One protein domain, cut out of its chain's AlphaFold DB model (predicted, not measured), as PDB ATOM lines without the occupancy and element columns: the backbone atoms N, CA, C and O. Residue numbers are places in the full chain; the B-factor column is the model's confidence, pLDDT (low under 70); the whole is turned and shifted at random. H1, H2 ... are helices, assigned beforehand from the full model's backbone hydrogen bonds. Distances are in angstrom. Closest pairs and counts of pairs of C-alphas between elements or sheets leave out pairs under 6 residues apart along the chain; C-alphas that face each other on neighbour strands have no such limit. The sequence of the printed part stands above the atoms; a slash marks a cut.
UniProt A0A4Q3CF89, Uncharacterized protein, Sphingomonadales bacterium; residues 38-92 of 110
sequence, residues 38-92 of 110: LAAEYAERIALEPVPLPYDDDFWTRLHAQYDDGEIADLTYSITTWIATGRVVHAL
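This is residues 38 to 92 of the 110 residues of an uncharacterized protein of Sphingomonadales bacterium (UniProt A0A4Q3CF89). What shape is this? It is a small three-helix head with one long arm: H1 packs on residues 75 to 83 of the long helix H3, H2 sits near H1, and residues 84 to 92, of which 84 to 91 belong to H3, stick out. What is it made of? The printed part has 55 residues with three named helices, in the order H1, H2, H3, and no named strand; its class is all helix. How spread out is it? It is elongated, spanning 39 by 22 by 14 A, and only just loose, close to compact, with a radius of gyration of the C-alphas of 12.2 A.

Where is the longest helix? H3 is residues 69 to 91, 32.4 A from first to last C-alpha, ending with C-alpha 91 at (67.414, -21.142, -37.092). Where are the others? H1 is residues 38 to 48, 15.3 A long, beginning with C-alpha 38 at (40.073, -11.973, -43.273). H2 is residues 57 to 64, 10.5 A long.

What touches H3? H1 touches residues 75 to 83 of H3 alone; their closest C-alphas, of Ala 43 and Ile 79, are 5.9 A apart. They run the same way at a steep tilt of 40 degrees. Where is H2? H1 and H2 are close but not clearly touching, with the closest C-alphas, of Leu 38 and Leu 63, 6.8 A apart; they run opposite ways at a steep tilt of 50 degrees. H2 and H3 meet only through their link. How do the helix backbones run? Every O i to N i+4 pair is within hydrogen-bond range in H1 and H2, and 18 of 19 in H3.

How large is it? The two C-alphas farthest apart, of Ala 65 and Leu 92, are 39.6 A apart. How is it linked? The link H1 to H2 is short, H2 to H3 tight, and the printed part has no cut. Is confidence low anywhere? No printed residue is under 70, and the mean pLDDT of the printed part is 97.0.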
ATOM      1  N   LEU A  38      40.118 -10.549 -42.968       97.62
ATOM      2  CA  LEU A  38      40.073 -11.973 -43.273       97.62
ATOM      3  C   LEU A  38      41.446 -12.525 -43.686       97.62
ATOM      4  O   LEU A  38      41.802 -13.626 -43.274       97.62
ATOM      5  N   ALA A  39      42.250 -11.755 -44.427       97.88
ATOM      6  CA  ALA A  39      43.644 -12.114 -44.703       97.88
ATOM      7  C   ALA A  39      44.499 -12.172 -43.430       97.88
ATOM      8  O   ALA A  39      45.305 -13.089 -43.282       97.88
ATOM      9  N   ALA A  40      44.316 -11.229 -42.502       97.44
ATOM     10  CA  ALA A  40      45.002 -11.248 -41.213       97.44
ATOM     11  C   ALA A  40      44.589 -12.464 -40.358       97.44
ATOM     12  O   ALA A  40      45.454 -13.137 -39.798       97.44
ATOM     13  N   GLU A  41      43.294 -12.808 -40.334       97.75
ATOM     14  CA  GLU A  41      42.779 -14.030 -39.693       97.75
ATOM     15  C   GLU A  41      43.404 -15.281 -40.315       97.75
ATOM     16  O   GLU A  41      43.911 -16.139 -39.595       97.75
ATOM     17  N   TYR A  42      43.449 -15.363 -41.646       98.12
ATOM     18  CA  TYR A  42      44.059 -16.488 -42.347       98.12
ATOM     19  C   TYR A  42      45.548 -16.645 -42.017       98.12
ATOM     20  O   TYR A  42      46.008 -17.754 -41.731       98.12
ATOM     21  N   ALA A  43      46.294 -15.535 -42.002       97.81
ATOM     22  CA  ALA A  43      47.712 -15.524 -41.668       97.81
ATOM     23  C   ALA A  43      47.972 -16.020 -40.241       97.81
ATOM     24  O   ALA A  43      48.857 -16.852 -40.031       97.81
ATOM     25  N   GLU A  44      47.179 -15.557 -39.273       96.44
ATOM     26  CA  GLU A  44      47.302 -15.995 -37.885       96.44
ATOM     27  C   GLU A  44      46.976 -17.488 -37.736       96.44
ATOM     28  O   GLU A  44      47.737 -18.229 -37.111       96.44
ATOM     29  N   ARG A  45      45.902 -17.965 -38.376       97.12
ATOM     30  CA  ARG A  45      45.493 -19.373 -38.287       97.12
ATOM     31  C   ARG A  45      46.480 -20.323 -38.952       97.12
ATOM     32  O   ARG A  45      46.786 -21.357 -38.371       97.12
ATOM     33  N   ILE A  46      47.036 -19.980 -40.115       96.25
ATOM     34  CA  ILE A  46      48.117 -20.778 -40.719       96.25
ATOM     35  C   ILE A  46      49.344 -20.826 -39.801       96.25
ATOM     36  O   ILE A  46      50.001 -21.865 -39.705       96.25
ATOM     37  N   ALA A  47      49.681 -19.714 -39.145       95.81
ATOM     38  CA  ALA A  47      50.871 -19.635 -38.307       95.81
ATOM     39  C   ALA A  47      50.725 -20.403 -36.982       95.81
ATOM     40  O   ALA A  47      51.677 -21.067 -36.564       95.81
ATOM     41  N   LEU A  48      49.562 -20.308 -36.329       95.94
ATOM     42  CA  LEU A  48      49.341 -20.796 -34.963       95.94
ATOM     43  C   LEU A  48      48.518 -22.090 -34.897       95.94
ATOM     44  O   LEU A  48      48.781 -22.940 -34.049       95.94
ATOM     45  N   GLU A  49      47.552 -22.265 -35.797       96.38
ATOM     46  CA  GLU A  49      46.567 -23.354 -35.766       96.38
ATOM     47  C   GLU A  49      46.389 -24.048 -37.140       96.38
ATOM     48  O   GLU A  49      45.261 -24.243 -37.605       96.38
ATOM     49  N   PRO A  50      47.472 -24.483 -37.820       94.88
ATOM     50  CA  PRO A  50      47.369 -25.033 -39.174       94.88
ATOM     51  C   PRO A  50      46.682 -26.404 -39.242       94.88
ATOM     52  O   PRO A  50      46.209 -26.796 -40.302       94.88
ATOM     53  N   VAL A  51      46.650 -27.161 -38.140       97.00
ATOM     54  CA  VAL A  51      46.058 -28.512 -38.091       97.00
ATOM     55  C   VAL A  51      44.524 -28.489 -38.160       97.00
ATOM     56  O   VAL A  51      43.979 -29.249 -38.958       97.00
ATOM     57  N   PRO A  52      43.804 -27.676 -37.361       97.06
ATOM     58  CA  PRO A  52      42.345 -27.594 -37.457       97.06
ATOM     59  C   PRO A  52      41.843 -26.789 -38.667       97.06
ATOM     60  O   PRO A  52      40.724 -27.024 -39.110       97.06
ATOM     61  N   LEU A  53      42.644 -25.869 -39.216       97.12
ATOM     62  CA  LEU A  53      42.226 -24.939 -40.274       97.12
ATOM     63  C   LEU A  53      41.574 -25.588 -41.518       97.12
ATOM     64  O   LEU A  53      40.575 -25.050 -41.993       97.12
ATOM     65  N   PRO A  54      42.048 -26.731 -42.058       96.69
ATOM     66  CA  PRO A  54      41.416 -27.376 -43.214       96.69
ATOM     67  C   PRO A  54      39.995 -27.898 -42.958       96.69
ATOM     68  O   PRO A  54      39.319 -28.257 -43.912       96.69
ATOM     69  N   TYR A  55      39.563 -27.975 -41.695       97.62
ATOM     70  CA  TYR A  55      38.264 -28.521 -41.288       97.62
ATOM     71  C   TYR A  55      37.269 -27.441 -40.831       97.62
ATOM     72  O   TYR A  55      36.212 -27.771 -40.298       97.62
ATOM     73  N   ASP A  56      37.612 -26.160 -40.981       98.06
ATOM     74  CA  ASP A  56      36.748 -25.039 -40.609       98.06
ATOM     75  C   ASP A  56      35.974 -24.507 -41.825       98.06
ATOM     76  O   ASP A  56      36.394 -23.559 -42.495       98.06
ATOM     77  N   ASP A  57      34.840 -25.142 -42.119       98.31
ATOM     78  CA  ASP A  57      33.998 -24.809 -43.273       98.31
ATOM     79  C   ASP A  57      33.460 -23.367 -43.228       98.31
ATOM     80  O   ASP A  57      33.336 -22.711 -44.270       98.31
ATOM     81  N   ASP A  58      33.173 -22.842 -42.033       98.25
ATOM     82  CA  ASP A  58      32.664 -21.479 -41.845       98.25
ATOM     83  C   ASP A  58      33.722 -20.445 -42.251       98.25
ATOM     84  O   ASP A  58      33.424 -19.458 -42.935       98.25
ATOM     85  N   PHE A  59      34.979 -20.678 -41.870       98.06
ATOM     86  CA  PHE A  59      36.100 -19.846 -42.289       98.06
ATOM     87  C   PHE A  59      36.316 -19.898 -43.804       98.06
ATOM     88  O   PHE A  59      36.388 -18.840 -44.435       98.06
ATOM     89  N   TRP A  60      36.375 -21.091 -44.404       98.12
ATOM     90  CA  TRP A  60      36.589 -21.223 -45.850       98.12
ATOM     91  C   TRP A  60      35.452 -20.593 -46.654       98.12
ATOM     92  O   TRP A  60      35.707 -19.897 -47.637       98.12
ATOM     93  N   THR A  61      34.207 -20.727 -46.190       98.38
ATOM     94  CA  THR A  61      33.048 -20.057 -46.795       98.38
ATOM     95  C   THR A  61      33.215 -18.537 -46.800       98.38
ATOM     96  O   THR A  61      32.989 -17.887 -47.821       98.38
ATOM     97  N   ARG A  62      33.654 -17.948 -45.679       98.06
ATOM     98  CA  ARG A  62      33.937 -16.505 -45.596       98.06
ATOM     99  C   ARG A  62      35.095 -16.106 -46.512       98.06
ATOM    100  O   ARG A  62      35.015 -15.051 -47.141       98.06
ATOM    101  N   LEU A  63      36.148 -16.926 -46.591       98.19
ATOM    102  CA  LEU A  63      37.335 -16.664 -47.414       98.19
ATOM    103  C   LEU A  63      36.987 -16.632 -48.900       98.19
ATOM    104  O   LEU A  63      37.249 -15.624 -49.552       98.19
ATOM    105  N   HIS A  64      36.293 -17.654 -49.398       98.12
ATOM    106  CA  HIS A  64      35.845 -17.716 -50.791       98.12
ATOM    107  C   HIS A  64      34.792 -16.654 -51.146       98.12
ATOM    108  O   HIS A  64      34.645 -16.289 -52.309       98.12
ATOM    109  N   ALA A  65      34.068 -16.108 -50.163       98.19
ATOM    110  CA  ALA A  65      33.168 -14.979 -50.399       98.19
ATOM    111  C   ALA A  65      33.911 -13.655 -50.658       98.19
ATOM    112  O   ALA A  65      33.296 -12.696 -51.127       98.19
ATOM    113  N   GLN A  66      35.198 -13.571 -50.309       98.19
ATOM    114  CA  GLN A  66      36.019 -12.378 -50.510       98.19
ATOM    115  C   GLN A  66      37.113 -12.578 -51.550       98.19
ATOM    116  O   GLN A  66      37.456 -11.588 -52.184       98.19
ATOM    117  N   TYR A  67      37.644 -13.792 -51.707       98.06
ATOM    118  CA  TYR A  67      38.789 -14.127 -52.554       98.06
ATOM    119  C   TYR A  67      38.451 -15.249 -53.535       98.06
ATOM    120  O   TYR A  67      37.778 -16.210 -53.162       98.06
ATOM    121  N   ASP A  68      38.964 -15.163 -54.762       98.25
ATOM    122  CA  ASP A  68      38.947 -16.310 -55.676       98.25
ATOM    123  C   ASP A  68      40.076 -17.316 -55.371       98.25
ATOM    124  O   ASP A  68      40.987 -17.044 -54.587       98.25
ATOM    125  N   ASP A  69      40.019 -18.503 -55.980       98.38
ATOM    126  CA  ASP A  69      40.986 -19.581 -55.731       98.38
ATOM    127  C   ASP A  69      42.435 -19.183 -56.064       98.38
ATOM    128  O   ASP A  69      43.372 -19.609 -55.382       98.38
ATOM    129  N   GLY A  70      42.630 -18.362 -57.101       98.38
ATOM    130  CA  GLY A  70      43.944 -17.858 -57.490       98.38
ATOM    131  C   GLY A  70      44.481 -16.869 -56.463       98.38
ATOM    132  O   GLY A  70      45.619 -16.993 -56.011       98.38
ATOM    133  N   GLU A  71      43.636 -15.945 -56.013       98.12
ATOM    134  CA  GLU A  71      43.981 -15.004 -54.953       98.12
ATOM    135  C   GLU A  71      44.263 -15.712 -53.621       98.12
ATOM    136  O   GLU A  71      45.173 -15.306 -52.900       98.12
ATOM    137  N   ILE A  72      43.533 -16.782 -53.287       98.44
ATOM    138  CA  ILE A  72      43.796 -17.597 -52.088       98.44
ATOM    139  C   ILE A  72      45.158 -18.282 -52.197       98.44
ATOM    140  O   ILE A  72      45.910 -18.303 -51.217       98.44
ATOM    141  N   ALA A  73      45.512 -18.822 -53.365       98.25
ATOM    142  CA  ALA A  73      46.823 -19.422 -53.587       98.25
ATOM    143  C   ALA A  73      47.952 -18.387 -53.420       98.25
ATOM    144  O   ALA A  73      48.902 -18.633 -52.670       98.25
ATOM    145  N   ASP A  74      47.811 -17.209 -54.031       98.25
ATOM    146  CA  ASP A  74      48.783 -16.113 -53.927       98.25
ATOM    147  C   ASP A  74      48.894 -15.569 -52.496       98.25
ATOM    148  O   ASP A  74      49.998 -15.309 -51.995       98.25
ATOM    149  N   LEU A  75      47.765 -15.442 -51.795       98.00
ATOM    150  CA  LEU A  75      47.716 -15.034 -50.395       98.00
ATOM    151  C   LEU A  75      48.435 -16.057 -49.507       98.00
ATOM    152  O   LEU A  75      49.274 -15.687 -48.686       98.00
ATOM    153  N   THR A  76      48.167 -17.348 -49.715       98.06
ATOM    154  CA  THR A  76      48.817 -18.449 -48.989       98.06
ATOM    155  C   THR A  76      50.326 -18.438 -49.213       98.06
ATOM    156  O   THR A  76      51.101 -18.533 -48.257       98.06
ATOM    157  N   TYR A  77      50.763 -18.281 -50.464       98.00
ATOM    158  CA  TYR A  77      52.179 -18.180 -50.804       98.00
ATOM    159  C   TYR A  77      52.843 -16.981 -50.115       98.00
ATOM    160  O   TYR A  77      53.903 -17.120 -49.499       98.00
ATOM    161  N   SER A  78      52.195 -15.816 -50.146       97.38
ATOM    162  CA  SER A  78      52.701 -14.593 -49.516       97.38
ATOM    163  C   SER A  78      52.873 -14.754 -48.002       97.38
ATOM    164  O   SER A  78      53.933 -14.437 -47.460       97.38
ATOM    165  N   ILE A  79      51.864 -15.305 -47.319       97.69
ATOM    166  CA  ILE A  79      51.888 -15.563 -45.871       97.69
ATOM    167  C   ILE A  79      53.003 -16.554 -45.519       97.69
ATOM    168  O   ILE A  79      53.847 -16.292 -44.657       97.69
ATOM    169  N   THR A  80      53.026 -17.703 -46.193       97.56
ATOM    170  CA  THR A  80      53.953 -18.794 -45.863       97.56
ATOM    171  C   THR A  80      55.405 -18.443 -46.167       97.56
ATOM    172  O   THR A  80      56.288 -18.886 -45.434       97.56
ATOM    173  N   THR A  81      55.659 -17.587 -47.162       97.88
ATOM    174  CA  THR A  81      56.997 -17.044 -47.436       97.88
ATOM    175  C   THR A  81      57.547 -16.296 -46.223       97.88
ATOM    176  O   THR A  81      58.669 -16.567 -45.796       97.88
ATOM    177  N   TRP A  82      56.761 -15.411 -45.602       95.44
ATOM    178  CA  TRP A  82      57.204 -14.686 -44.405       95.44
ATOM    179  C   TRP A  82      57.393 -15.599 -43.193       95.44
ATOM    180  O   TRP A  82      58.383 -15.455 -42.471       95.44
ATOM    181  N   ILE A  83      56.514 -16.588 -43.003       95.62
ATOM    182  CA  ILE A  83      56.665 -17.594 -41.939       95.62
ATOM    183  C   ILE A  83      57.960 -18.396 -42.130       95.62
ATOM    184  O   ILE A  83      58.727 -18.580 -41.182       95.62
ATOM    185  N   ALA A  84      58.221 -18.873 -43.349       96.00
ATOM    186  CA  ALA A  84      59.425 -19.631 -43.673       96.00
ATOM    187  C   ALA A  84      60.689 -18.787 -43.469       96.00
ATOM    188  O   ALA A  84      61.631 -19.257 -42.829       96.00
ATOM    189  N   THR A  85      60.689 -17.532 -43.926       95.25
ATOM    190  CA  THR A  85      61.801 -16.601 -43.705       95.25
ATOM    191  C   THR A  85      62.066 -16.390 -42.219       95.25
ATOM    192  O   THR A  85      63.214 -16.514 -41.798       95.25
ATOM    193  N   GLY A  86      61.035 -16.158 -41.399       92.00
ATOM    194  CA  GLY A  86      61.197 -16.018 -39.947       92.00
ATOM    195  C   GLY A  86      61.859 -17.243 -39.308       92.00
ATOM    196  O   GLY A  86      62.783 -17.107 -38.508       92.00
ATOM    197  N   ARG A  87      61.468 -18.453 -39.730       94.56
ATOM    198  CA  ARG A  87      62.087 -19.707 -39.267       94.56
ATOM    199  C   ARG A  87      63.544 -19.842 -39.700       94.56
ATOM    200  O   ARG A  87      64.359 -20.291 -38.903       94.56
ATOM    201  N   VAL A  88      63.878 -19.455 -40.931       95.75
ATOM    202  CA  VAL A  88      65.262 -19.467 -41.432       95.75
ATOM    203  C   VAL A  88      66.130 -18.484 -40.648       95.75
ATOM    204  O   VAL A  88      67.204 -18.858 -40.186       95.75
ATOM    205  N   VAL A  89      65.654 -17.250 -40.459       93.31
ATOM    206  CA  VAL A  89      66.360 -16.208 -39.696       93.31
ATOM    207  C   VAL A  89      66.615 -16.680 -38.261       93.31
ATOM    208  O   VAL A  89      67.750 -16.598 -37.795       93.31
ATOM    209  N   HIS A  90      65.602 -17.244 -37.601       93.06
ATOM    210  CA  HIS A  90      65.727 -17.782 -36.247       93.06
ATOM    211  C   HIS A  90      66.690 -18.976 -36.169       93.06
ATOM    212  O   HIS A  90      67.583 -19.008 -35.328       93.06
ATOM    213  N   ALA A  91      66.564 -19.950 -37.078       95.12
ATOM    214  CA  ALA A  91      67.414 -21.142 -37.092       95.12
ATOM    215  C   ALA A  91      68.906 -20.813 -37.283       95.12
ATOM    216  O   ALA A  91      69.767 -21.555 -36.812       95.12
ATOM    217  N   LEU A  92      69.209 -19.708 -37.966       94.00
ATOM    218  CA  LEU A  92      70.570 -19.215 -38.180       94.00
ATOM    219  C   LEU A  92      71.039 -18.221 -37.100       94.00
ATOM    220  O   LEU A  92      72.181 -17.766 -37.167       94.00
TER     221      LEU A  92